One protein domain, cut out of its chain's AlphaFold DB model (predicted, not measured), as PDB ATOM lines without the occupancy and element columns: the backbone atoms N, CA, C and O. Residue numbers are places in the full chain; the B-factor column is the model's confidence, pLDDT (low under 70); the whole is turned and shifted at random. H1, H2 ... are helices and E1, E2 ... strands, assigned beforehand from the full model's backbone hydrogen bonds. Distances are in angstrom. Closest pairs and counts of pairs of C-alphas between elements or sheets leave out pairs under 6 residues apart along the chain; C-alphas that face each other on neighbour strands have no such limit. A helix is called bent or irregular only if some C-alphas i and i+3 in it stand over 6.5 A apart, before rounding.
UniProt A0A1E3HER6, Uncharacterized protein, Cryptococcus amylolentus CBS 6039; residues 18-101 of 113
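What this domain is: This is residues 18 to 101 of the 113 residues of an uncharacterized protein of Cryptococcus amylolentus CBS 6039 (UniProt A0A1E3HER6). Two antiparallel sheets, E3 E4 E5 E6 and the strongly twisted E2 E1 E7, stand partly face to face as a sandwich, with the helix H1 between them, over E5 and E6 of the one and over E7 of the other. The short helix H2 is at the far end of E7, on the face of E2 E1 E7 away from H1. The printed part has 84 residues with seven named strands and two named helices, in the order E1 E2 E3 E4 E5 E6 H1 E7 H2, a mixed class. It is compact, with a radius of gyration of the C-alphas of 12.2 A and spans of 41 by 28 by 20 A.

How they stand to each other: E1, residues 18 to 25, and E2, residues 28 to 34, form a hairpin at 161 degrees, with N 21 and O 32 2.8 A apart, within hydrogen-bond range. E3, residues 40 to 43, E4, residues 47 to 51, E5, residues 57 to 62, and E6, residues 71 to 76, form a meander, each strand the antiparallel neighbour of the one before. Within hydrogen-bond range are N 41 and O 49 of E3 and E4 at 2.8 A, N 48 and O 61 of E4 and E5 at 2.8 A, and N 60 and O 73 of E5 and E6 at 2.9 A. H1, residues 77 to 87, is on this sheet at a height of 8.8 A, making two layers, a helix on one face of a sheet; it runs along the strands, at 1 degree to E5 on the local plane. E7, residues 91 to 97, is antiparallel to E1 at 154 degrees, with N 20 and O 94 2.8 A apart. H1 is also on the sheet E2 E1 E7, at a height of 7.4 A, and its closest C-alphas to E7 are those of Gly 81 and Ala 91, 5.0 A apart. H2, residues 98 to 101, is on the opposite face of that sheet, and only just over E1, with 3 of its C-alphas. The strands of the two sheets stand at 35 degrees; the closest C-alphas of E2 and E4 are those of Leu 34 and Arg 51, 6.1 A apart. H1 has 3 of 7 O i to N i+4 pairs within range and 5 of 8 O i to N i+3 pairs; H2 is too short for an O i to N i+4 pair.

Where its parts are: E1 begins at C-alpha 18 (4.764, -17.487, -9.560) and is 20.8 A long; E2 is 18.9 A. E3 is 9.4 A, E4 13.6 A, E5 15.7 A and E6 16.4 A. H1 begins at C-alpha 77 (13.641, -18.180, -14.915) and is 15.9 A long; it is irregular, with C-alphas 78 and 81 7.1 A apart. E7 is 19.0 A, and H2, 5.3 A, ends at C-alpha 101 (1.876, -12.895, -4.487).

The domain as a whole: The C-alphas farthest apart, those of Gly 67 and Ser 99, are 40.9 A apart. The printed part has no cut; the link from E5 to E6 is short, and the others are tight. The mean pLDDT of the printed part is 82.5, with residues 64 to 69 and 81 to 88 under 70.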
ATOM      1  N   ALA A  18       4.660 -18.556  -8.573       94.19
ATOM      2  CA  ALA A  18       4.764 -17.487  -9.560       94.19
ATOM      3  C   ALA A  18       6.226 -17.166  -9.860       94.19
ATOM      4  O   ALA A  18       7.115 -17.367  -9.027       94.19
ATOM      5  N   ILE A  19       6.470 -16.579 -11.031       93.81
ATOM      6  CA  ILE A  19       7.763 -15.969 -11.315       93.81
ATOM      7  C   ILE A  19       7.745 -14.522 -10.826       93.81
ATOM      8  O   ILE A  19       7.057 -13.671 -11.388       93.81
ATOM      9  N   LYS A  20       8.525 -14.227  -9.787       94.38
ATOM     10  CA  LYS A  20       8.800 -12.856  -9.356       94.38
ATOM     11  C   LYS A  20       9.877 -12.262 -10.259       94.38
ATOM     12  O   LYS A  20      10.949 -12.843 -10.405       94.38
ATOM     13  N   VAL A  21       9.600 -11.094 -10.824       91.56
ATOM     14  CA  VAL A  21      10.505 -10.336 -11.692       91.56
ATOM     15  C   VAL A  21      10.717  -8.954 -11.089       91.56
ATOM     16  O   VAL A  21       9.774  -8.182 -10.925       91.56
ATOM     17  N   GLU A  22      11.959  -8.633 -10.759       91.12
ATOM     18  CA  GLU A  22      12.374  -7.357 -10.182       91.12
ATOM     19  C   GLU A  22      13.323  -6.661 -11.149       91.12
ATOM     20  O   GLU A  22      14.366  -7.206 -11.495       91.12
ATOM     21  N   TYR A  23      12.974  -5.459 -11.599       87.44
ATOM     22  CA  TYR A  23      13.752  -4.739 -12.606       87.44
ATOM     23  C   TYR A  23      13.613  -3.227 -12.439       87.44
ATOM     24  O   TYR A  23      12.703  -2.735 -11.767       87.44
ATOM     25  N   THR A  24      14.521  -2.465 -13.052       85.31
ATOM     26  CA  THR A  24      14.432  -0.998 -13.084       85.31
ATOM     27  C   THR A  24      14.011  -0.527 -14.467       85.31
ATOM     28  O   THR A  24      14.683  -0.804 -15.456       85.31
ATOM     29  N   TYR A  25      12.930   0.246 -14.541       77.62
ATOM     30  CA  TYR A  25      12.443   0.827 -15.787       77.62
ATOM     31  C   TYR A  25      12.275   2.335 -15.657       77.62
ATOM     32  O   TYR A  25      11.587   2.831 -14.764       77.62
ATOM     33  N   LEU A  26      12.943   3.080 -16.545       79.94
ATOM     34  CA  LEU A  26      12.963   4.551 -16.545       79.94
ATOM     35  C   LEU A  26      13.292   5.154 -15.161       79.94
ATOM     36  O   LEU A  26      12.732   6.175 -14.771       79.94
ATOM     37  N   GLY A  27      14.190   4.502 -14.413       81.25
ATOM     38  CA  GLY A  27      14.626   4.932 -13.079       81.25
ATOM     39  C   GLY A  27      13.732   4.487 -11.917       81.25
ATOM     40  O   GLY A  27      14.048   4.813 -10.778       81.25
ATOM     41  N   ASN A  28      12.659   3.735 -12.171       83.62
ATOM     42  CA  ASN A  28      11.773   3.210 -11.132       83.62
ATOM     43  C   ASN A  28      11.976   1.707 -10.959       83.62
ATOM     44  O   ASN A  28      11.960   0.965 -11.942       83.62
ATOM     45  N   SER A  29      12.121   1.262  -9.713       88.38
ATOM     46  CA  SER A  29      12.098  -0.160  -9.374       88.38
ATOM     47  C   SER A  29      10.675  -0.698  -9.495       88.38
ATOM     48  O   SER A  29       9.741  -0.140  -8.920       88.38
ATOM     49  N   VAL A  30      10.520  -1.781 -10.247       88.50
ATOM     50  CA  VAL A  30       9.254  -2.468 -10.481       88.50
ATOM     51  C   VAL A  30       9.406  -3.918 -10.045       88.50
ATOM     52  O   VAL A  30      10.401  -4.571 -10.361       88.50
ATOM     53  N   THR A  31       8.393  -4.423  -9.350       91.19
ATOM     54  CA  THR A  31       8.229  -5.849  -9.072       91.19
ATOM     55  C   THR A  31       6.963  -6.328  -9.765       91.19
ATOM     56  O   THR A  31       5.900  -5.718  -9.625       91.19
ATOM     57  N   ARG A  32       7.076  -7.410 -10.530       91.75
ATOM     58  CA  ARG A  32       5.957  -8.121 -11.149       91.75
ATOM     59  C   ARG A  32       5.960  -9.566 -10.693       91.75
ATOM     60  O   ARG A  32       7.018 -10.132 -10.444       91.75
ATOM     61  N   TYR A  33       4.773 -10.134 -10.603       93.12
ATOM     62  CA  TYR A  33       4.563 -11.548 -10.345       93.12
ATOM     63  C   TYR A  33       3.802 -12.086 -11.543       93.12
ATOM     64  O   TYR A  33       2.778 -11.513 -11.906       93.12
ATOM     65  N   LEU A  34       4.352 -13.107 -12.191       93.06
ATOM     66  CA  LEU A  34       3.702 -13.783 -13.303       93.06
ATOM     67  C   LEU A  34       3.202 -15.130 -12.788       93.06
ATOM     68  O   LEU A  34       4.002 -16.040 -12.553       93.06
ATOM     69  N   GLU A  35       1.901 -15.221 -12.529       92.00
ATOM     70  CA  GLU A  35       1.246 -16.421 -12.005       92.00
ATOM     71  C   GLU A  35       0.881 -17.368 -13.147       92.00
ATOM     72  O   GLU A  35       1.015 -18.581 -13.019       92.00
ATOM     73  N   THR A  36       0.494 -16.824 -14.295       88.19
ATOM     74  CA  THR A  36       0.010 -17.568 -15.461       88.19
ATOM     75  C   THR A  36       0.560 -16.984 -16.762       88.19
ATOM     76  O   THR A  36       1.207 -15.937 -16.760       88.19
ATOM     77  N   ASP A  37       0.276 -17.632 -17.893       84.56
ATOM     78  CA  ASP A  37       0.594 -17.115 -19.231       84.56
ATOM     79  C   ASP A  37      -0.195 -15.851 -19.609       84.56
ATOM     80  O   ASP A  37       0.170 -15.162 -20.560       84.56
ATOM     81  N   ALA A  38      -1.248 -15.519 -18.855       87.31
ATOM     82  CA  ALA A  38      -1.973 -14.262 -19.001       87.31
ATOM     83  C   ALA A  38      -1.241 -13.067 -18.362       87.31
ATOM     84  O   ALA A  38      -1.568 -11.919 -18.670       87.31
ATOM     85  N   ASP A  39      -0.269 -13.317 -17.478       88.94
ATOM     86  CA  ASP A  39       0.511 -12.266 -16.841       88.94
ATOM     87  C   ASP A  39       1.700 -11.874 -17.718       88.94
ATOM     88  O   ASP A  39       2.569 -12.686 -18.056       88.94
ATOM     89  N   GLU A  40       1.759 -10.587 -18.052       90.00
ATOM     90  CA  GLU A  40       2.725 -10.050 -18.999       90.00
ATOM     91  C   GLU A  40       3.425  -8.787 -18.487       90.00
ATOM     92  O   GLU A  40       2.872  -7.935 -17.785       90.00
ATOM     93  N   ILE A  41       4.680  -8.646 -18.897       89.31
ATOM     94  CA  ILE A  41       5.467  -7.427 -18.797       89.31
ATOM     95  C   ILE A  41       5.528  -6.823 -20.195       89.31
ATOM     96  O   ILE A  41       6.315  -7.240 -21.051       89.31
ATOM     97  N   ASP A  42       4.686  -5.819 -20.419       87.75
ATOM     98  CA  ASP A  42       4.636  -5.102 -21.684       87.75
ATOM     99  C   ASP A  42       5.566  -3.882 -21.678       87.75
ATOM    100  O   ASP A  42       5.349  -2.876 -20.993       87.75
ATOM    101  N   HIS A  43       6.612  -3.969 -22.494       81.75
ATOM    102  CA  HIS A  43       7.529  -2.876 -22.792       81.75
ATOM    103  C   HIS A  43       7.608  -2.599 -24.291       81.75
ATOM    104  O   HIS A  43       8.645  -2.149 -24.800       81.75
ATOM    105  N   ARG A  44       6.521  -2.848 -25.030       82.81
ATOM    106  CA  ARG A  44       6.426  -2.485 -26.442       82.81
ATOM    107  C   ARG A  44       6.759  -0.996 -26.644       82.81
ATOM    108  O   ARG A  44       6.378  -0.153 -25.834       82.81
ATOM    109  N   PRO A  45       7.494  -0.653 -27.718       77.81
ATOM    110  CA  PRO A  45       7.888  -1.515 -28.828       77.81
ATOM    111  C   PRO A  45       9.245  -2.205 -28.614       77.81
ATOM    112  O   PRO A  45       9.864  -2.565 -29.594       77.81
ATOM    113  N   ARG A  46       9.786  -2.336 -27.397       77.56
ATOM    114  CA  ARG A  46      11.111  -2.955 -27.192       77.56
ATOM    115  C   ARG A  46      11.034  -4.455 -26.955       77.56
ATOM    116  O   ARG A  46      11.718  -5.222 -27.632       77.56
ATOM    117  N   ALA A  47      10.220  -4.844 -25.982       81.88
ATOM    118  CA  ALA A  47      10.078  -6.225 -25.568       81.88
ATOM    119  C   ALA A  47       8.694  -6.476 -24.974       81.88
ATOM    120  O   ALA A  47       8.028  -5.559 -24.497       81.88
ATOM    121  N   PHE A  48       8.296  -7.732 -25.006       86.31
ATOM    122  CA  PHE A  48       7.094  -8.257 -24.395       86.31
ATOM    123  C   PHE A  48       7.461  -9.608 -23.780       86.31
ATOM    124  O   PHE A  48       8.065 -10.440 -24.459       86.31
ATOM    125  N   ILE A  49       7.188  -9.788 -22.490       89.19
ATOM    126  CA  ILE A  49       7.616 -10.964 -21.725       89.19
ATOM    127  C   ILE A  49       6.399 -11.521 -20.998       89.19
ATOM    128  O   ILE A  49       5.772 -10.792 -20.239       89.19
ATOM    129  N   ALA A  50       6.091 -12.794 -21.197       91.19
ATOM    130  CA  ALA A  50       5.026 -13.495 -20.484       91.19
ATOM    131  C   ALA A  50       5.573 -14.784 -19.871       91.19
ATOM    132  O   ALA A  50       6.630 -15.272 -20.286       91.19
ATOM    133  N   ARG A  51       4.870 -15.345 -18.888       92.56
ATOM    134  CA  ARG A  51       5.188 -16.689 -18.398       92.56
ATOM    135  C   ARG A  51       4.837 -17.726 -19.464       92.56
ATOM    136  O   ARG A  51       3.833 -17.602 -20.158       92.56
ATOM    137  N   ASP A  52       5.661 -18.757 -19.598       90.25
ATOM    138  CA  ASP A  52       5.349 -19.897 -20.457       90.25
ATOM    139  C   ASP A  52       4.465 -20.901 -19.696       90.25
ATOM    140  O   ASP A  52       4.970 -21.778 -18.987       90.25
ATOM    141  N   SER A  53       3.140 -20.746 -19.803       89.00
ATOM    142  CA  SER A  53       2.144 -21.550 -19.069       89.00
ATOM    143  C   SER A  53       2.374 -21.482 -17.548       89.00
ATOM    144  O   SER A  53       2.565 -20.416 -16.970       89.00
ATOM    145  N   ASP A  54       2.381 -22.631 -16.889       89.69
ATOM    146  CA  ASP A  54       2.644 -22.863 -15.479       89.69
ATOM    147  C   ASP A  54       4.121 -23.198 -15.212       89.69
ATOM    148  O   ASP A  54       4.469 -23.652 -14.127       89.69
ATOM    149  N   THR A  55       5.031 -22.990 -16.168       92.06
ATOM    150  CA  THR A  55       6.442 -23.382 -16.008       92.06
ATOM    151  C   THR A  55       7.287 -22.321 -15.302       92.06
ATOM    152  O   THR A  55       6.860 -21.185 -15.107       92.06
ATOM    153  N   ASN A  56       8.518 -22.668 -14.933       92.00
ATOM    154  CA  ASN A  56       9.546 -21.722 -14.486       92.00
ATOM    155  C   ASN A  56      10.267 -21.023 -15.657       92.00
ATOM    156  O   ASN A  56      11.468 -20.762 -15.568       92.00
ATOM    157  N   SER A  57       9.591 -20.747 -16.770       91.56
ATOM    158  CA  SER A  57      10.199 -20.074 -17.920       91.56
ATOM    159  C   SER A  57       9.327 -18.956 -18.478       91.56
ATOM    160  O   SER A  57       8.153 -18.812 -18.136       91.56
ATOM    161  N   PHE A  58       9.942 -18.130 -19.315       89.56
ATOM    162  CA  PHE A  58       9.323 -17.000 -19.985       89.56
ATOM    163  C   PHE A  58       9.237 -17.247 -21.483       89.56
ATOM    164  O   PHE A  58      10.191 -17.753 -22.074       89.56
ATOM    165  N   GLN A  59       8.173 -16.756 -22.108       89.25
ATOM    166  CA  GLN A  59       8.185 -16.416 -23.524       89.25
ATOM    167  C   GLN A  59       8.602 -14.953 -23.679       89.25
ATOM    168  O   GLN A  59       7.928 -14.044 -23.193       89.25
ATOM    169  N   VAL A  60       9.722 -14.719 -24.363       85.94
ATOM    170  CA  VAL A  60      10.263 -13.381 -24.613       85.94
ATOM    171  C   VAL A  60      10.135 -13.050 -26.086       85.94
ATOM    172  O   VAL A  60      10.649 -13.763 -26.946       85.94
ATOM    173  N   PHE A  61       9.501 -11.921 -26.371       84.25
ATOM    174  CA  PHE A  61       9.368 -11.348 -27.698       84.25
ATOM    175  C   PHE A  61      10.133 -10.029 -27.714       84.25
ATOM    176  O   PHE A  61       9.828  -9.131 -26.930       84.25
ATOM    177  N   SER A  62      11.142  -9.882 -28.570       80.44
ATOM    178  CA  SER A  62      11.948  -8.657 -28.611       80.44
ATOM    179  C   SER A  62      12.458  -8.299 -30.003       80.44
ATOM    180  O   SER A  62      12.547  -9.138 -30.907       80.44
ATOM    181  N   PHE A  63      12.831  -7.028 -30.159       73.88
ATOM    182  CA  PHE A  63      13.563  -6.536 -31.323       73.88
ATOM    183  C   PHE A  63      15.065  -6.586 -31.066       73.88
ATOM    184  O   PHE A  63      15.690  -5.607 -30.652       73.88
ATOM    185  N   LEU A  64      15.678  -7.731 -31.342       61.16
ATOM    186  CA  LEU A  64      17.133  -7.825 -31.323       61.16
ATOM    187  C   LEU A  64      17.691  -7.056 -32.536       61.16
ATOM    188  O   LEU A  64      17.465  -7.438 -33.682       61.16
ATOM    189  N   ARG A  65      18.443  -5.975 -32.281       57.53
ATOM    190  CA  ARG A  65      19.174  -5.160 -33.282       57.53
ATOM    191  C   ARG A  65      18.336  -4.310 -34.254       57.53
ATOM    192  O   ARG A  65      18.697  -4.191 -35.422       57.53
ATOM    193  N   GLY A  66      17.271  -3.659 -33.785       53.22
ATOM    194  CA  GLY A  66      16.679  -2.500 -34.485       53.22
ATOM    195  C   GLY A  66      16.058  -2.769 -35.866       53.22
ATOM    196  O   GLY A  66      15.844  -1.825 -36.624       53.22
ATOM    197  N   GLY A  67      15.787  -4.033 -36.205       59.09
ATOM    198  CA  GLY A  67      14.994  -4.417 -37.377       59.09
ATOM    199  C   GLY A  67      13.489  -4.451 -37.070       59.09
ATOM    200  O   GLY A  67      13.118  -4.395 -35.904       59.09
ATOM    201  N   PRO A  68      12.614  -4.551 -38.086       61.56
ATOM    202  CA  PRO A  68      11.158  -4.648 -37.915       61.56
ATOM    203  C   PRO A  68      10.665  -6.050 -37.508       61.56
ATOM    204  O   PRO A  68       9.468  -6.236 -37.294       61.56
ATOM    205  N   ASP A  69      11.564  -7.033 -37.409       69.38
ATOM    206  CA  ASP A  69      11.211  -8.429 -37.169       69.38
ATOM    207  C   ASP A  69      11.264  -8.775 -35.678       69.38
ATOM    208  O   ASP A  69      12.333  -8.795 -35.057       69.38
ATOM    209  N   TRP A  70      10.099  -9.093 -35.118       72.19
ATOM    210  CA  TRP A  70       9.980  -9.679 -33.788       72.19
ATOM    211  C   TRP A  70      10.636 -11.059 -33.759       72.19
ATOM    212  O   TRP A  70      10.363 -11.907 -34.611       72.19
ATOM    213  N   ARG A  71      11.473 -11.308 -32.751       75.56
ATOM    214  CA  ARG A  71      11.951 -12.657 -32.435       75.56
ATOM    215  C   ARG A  71      11.344 -13.121 -31.129       75.56
ATOM    216  O   ARG A  71      11.325 -12.360 -30.167       75.56
ATOM    217  N   SER A  72      10.889 -14.367 -31.117       80.06
ATOM    218  CA  SER A  72      10.411 -15.060 -29.928       80.06
ATOM    219  C   SER A  72      11.419 -16.118 -29.498       80.06
ATOM    220  O   SER A  72      11.932 -16.862 -30.341       80.06
ATOM    221  N   TYR A  73      11.678 -16.213 -28.203       78.25
ATOM    222  CA  TYR A  73      12.426 -17.315 -27.610       78.25
ATOM    223  C   TYR A  73      11.900 -17.618 -26.211       78.25
ATOM    224  O   TYR A  73      11.342 -16.747 -25.545       78.25
ATOM    225  N   THR A  74      12.090 -18.859 -25.775       84.88
ATOM    226  CA  THR A  74      11.822 -19.263 -24.394       84.88
ATOM    227  C   THR A  74      13.099 -19.091 -23.577       84.88
ATOM    228  O   THR A  74      14.180 -19.431 -24.059       84.88
ATOM    229  N   ALA A  75      12.990 -18.559 -22.361       84.31
ATOM    230  CA  ALA A  75      14.111 -18.383 -21.438       84.31
ATOM    231  C   ALA A  75      13.744 -18.937 -20.052       84.31
ATOM    232  O   ALA A  75      12.701 -18.552 -19.523       84.31
ATOM    233  N   PRO A  76      14.558 -19.809 -19.429       88.06
ATOM    234  CA  PRO A  76      14.318 -20.255 -18.062       88.06
ATOM    235  C   PRO A  76      14.382 -19.073 -17.095       88.06
ATOM    236  O   PRO A  76      15.062 -18.079 -17.362       88.06
ATOM    237  N   CYS A  77      13.713 -19.206 -15.949       87.06
ATOM    238  CA  CYS A  77      13.641 -18.180 -14.915       87.06
ATOM    239  C   CYS A  77      15.031 -17.629 -14.581       87.06
ATOM    240  O   CYS A  77      15.237 -16.423 -14.632       87.06
ATOM    241  N   GLU A  78      16.012 -18.503 -14.363       83.69
ATOM    242  CA  GLU A  78      17.391 -18.145 -14.006       83.69
ATOM    243  C   GLU A  78      18.187 -17.424 -15.107       83.69
ATOM    244  O   GLU A  78      19.190 -16.781 -14.808       83.69
ATOM    245  N   SER A  79      17.762 -17.508 -16.370       78.19
ATOM    246  CA  SER A  79      18.522 -16.968 -17.506       78.19
ATOM    247  C   SER A  79      18.022 -15.609 -17.989       78.19
ATOM    248  O   SER A  79      18.707 -14.968 -18.784       78.19
ATOM    249  N   LEU A  80      16.847 -15.141 -17.541       75.69
ATOM    250  CA  LEU A  80      16.277 -13.885 -18.048       75.69
ATOM    251  C   LEU A  80      17.184 -12.676 -17.774       75.69
ATOM    252  O   LEU A  80      17.218 -11.774 -18.602       75.69
ATOM    253  N   GLY A  81      17.950 -12.670 -16.679       68.75
ATOM    254  CA  GLY A  81      18.920 -11.604 -16.399       68.75
ATOM    255  C   GLY A  81      20.004 -11.480 -17.477       68.75
ATOM    256  O   GLY A  81      20.267 -10.383 -17.962       68.75
ATOM    257  N   GLU A  82      20.563 -12.607 -17.936       67.19
ATOM    258  CA  GLU A  82      21.604 -12.628 -18.978       67.19
ATOM    259  C   GLU A  82      21.063 -12.186 -20.348       67.19
ATOM    260  O   GLU A  82      21.734 -11.477 -21.097       67.19
ATOM    261  N   PHE A  83      19.826 -12.573 -20.680       64.12
ATOM    262  CA  PHE A  83      19.149 -12.113 -21.901       64.12
ATOM    263  C   PHE A  83      18.683 -10.657 -21.802       64.12
ATOM    264  O   PHE A  83      18.610  -9.941 -22.804       64.12
ATOM    265  N   GLY A  84      18.380 -10.232 -20.581       63.44
ATOM    266  CA  GLY A  84      17.912  -8.917 -20.211       63.44
ATOM    267  C   GLY A  84      18.855  -7.807 -20.644       63.44
ATOM    268  O   GLY A  84      18.412  -6.825 -21.240       63.44
ATOM    269  N   GLU A  85      20.163  -7.987 -20.461       65.38
ATOM    270  CA  GLU A  85      21.168  -7.012 -20.902       65.38
ATOM    271  C   GLU A  85      21.095  -6.727 -22.415       65.38
ATOM    272  O   GLU A  85      21.214  -5.572 -22.833       65.38
ATOM    273  N   GLU A  86      20.817  -7.740 -23.251       63.28
ATOM    274  CA  GLU A  86      20.737  -7.582 -24.713       63.28
ATOM    275  C   GLU A  86      19.510  -6.757 -25.151       63.28
ATOM    276  O   GLU A  86      19.552  -6.061 -26.170       63.28
ATOM    277  N   ILE A  87      18.430  -6.786 -24.364       63.31
ATOM    278  CA  ILE A  87      17.186  -6.039 -24.617       63.31
ATOM    279  C   ILE A  87      17.037  -4.783 -23.735       63.31
ATOM    280  O   ILE A  87      16.019  -4.091 -23.813       63.31
ATOM    281  N   GLY A  88      18.053  -4.452 -22.927       65.50
ATOM    282  CA  GLY A  88      18.035  -3.321 -21.994       65.50
ATOM    283  C   GLY A  88      17.060  -3.496 -20.823       65.50
ATOM    284  O   GLY A  88      16.510  -2.512 -20.330       65.50
ATOM    285  N   PHE A  89      16.818  -4.742 -20.425       72.38
ATOM    286  CA  PHE A  89      15.920  -5.182 -19.366       72.38
ATOM    287  C   PHE A  89      16.706  -5.993 -18.328       72.38
ATOM    288  O   PHE A  89      16.604  -7.211 -18.279       72.38
ATOM    289  N   ASP A  90      17.525  -5.328 -17.515       78.25
ATOM    290  CA  ASP A  90      18.226  -5.999 -16.414       78.25
ATOM    291  C   ASP A  90      17.218  -6.374 -15.320       78.25
ATOM    292  O   ASP A  90      16.661  -5.505 -14.635       78.25
ATOM    293  N   ALA A  91      16.920  -7.668 -15.227       84.31
ATOM    294  CA  ALA A  91      15.911  -8.204 -14.336       84.31
ATOM    295  C   ALA A  91      16.489  -9.310 -13.464       84.31
ATOM    296  O   ALA A  91      17.166 -10.225 -13.935       84.31
ATOM    297  N   LYS A  92      16.147  -9.253 -12.182       89.00
ATOM    298  CA  LYS A  92      16.339 -10.343 -11.242       89.00
ATOM    299  C   LYS A  92      15.053 -11.146 -11.151       89.00
ATOM    300  O   LYS A  92      13.971 -10.591 -10.963       89.00
ATOM    301  N   THR A  93      15.186 -12.454 -11.251       90.62
ATOM    302  CA  THR A  93      14.067 -13.386 -11.307       90.62
ATOM    303  C   THR A  93      14.199 -14.453 -10.233       90.62
ATOM    304  O   THR A  93      15.301 -14.842  -9.837       90.62
ATOM    305  N   SER A  94      13.064 -14.912  -9.722       92.62
ATOM    306  CA  SER A  94      12.998 -16.020  -8.771       92.62
ATOM    307  C   SER A  94      11.617 -16.658  -8.793       92.62
ATOM    308  O   SER A  94      10.623 -15.957  -8.978       92.62
ATOM    309  N   MET A  95      11.547 -17.962  -8.533       93.94
ATOM    310  CA  MET A  95      10.277 -18.610  -8.201       93.94
ATOM    311  C   MET A  95       9.876 -18.251  -6.769       93.94
ATOM    312  O   MET A  95      10.729 -18.237  -5.878       93.94
ATOM    313  N   VAL A  96       8.599 -17.944  -6.562       94.31
ATOM    314  CA  VAL A  96       8.005 -17.706  -5.241       94.31
ATOM    315  C   VAL A  96       6.669 -18.441  -5.144       94.31
ATOM    316  O   VAL A  96       5.957 -18.514  -6.144       94.31
ATOM    317  N   PRO A  97       6.275 -18.974  -3.979       94.44
ATOM    318  CA  PRO A  97       4.963 -19.592  -3.817       94.44
ATOM    319  C   PRO A  97       3.841 -18.571  -4.049       94.44
ATOM    320  O   PRO A  97       3.968 -17.402  -3.675       94.44
ATOM    321  N   LEU A  98       2.706 -19.011  -4.606       91.31
ATOM    322  CA  LEU A  98       1.558 -18.126  -4.879       91.31
ATOM    323  C   LEU A  98       1.033 -17.397  -3.628       91.31
ATOM    324  O   LEU A  98       0.506 -16.288  -3.718       91.31
ATOM    325  N   SER A  99       1.249 -17.960  -2.435       88.81
ATOM    326  CA  SER A  99       0.918 -17.308  -1.163       88.81
ATOM    327  C   SER A  99       1.653 -15.981  -0.931       88.81
ATOM    328  O   SER A  99       1.157 -15.144  -0.186       88.81
ATOM    329  N   GLU A 100       2.822 -15.773  -1.545       86.31
ATOM    330  CA  GLU A 100       3.593 -14.523  -1.438       86.31
ATOM    331  C   GLU A 100       3.133 -13.442  -2.425       86.31
ATOM    332  O   GLU A 100       3.410 -12.261  -2.217       86.31
ATOM    333  N   VAL A 101       2.423 -13.828  -3.488       82.69
ATOM    334  CA  VAL A 101       1.876 -12.895  -4.487       82.69
ATOM    335  C   VAL A 101       0.673 -12.132  -3.914       82.69
ATOM    336  O   VAL A 101       0.390 -10.991  -4.284       82.69
TER     337      VAL A 101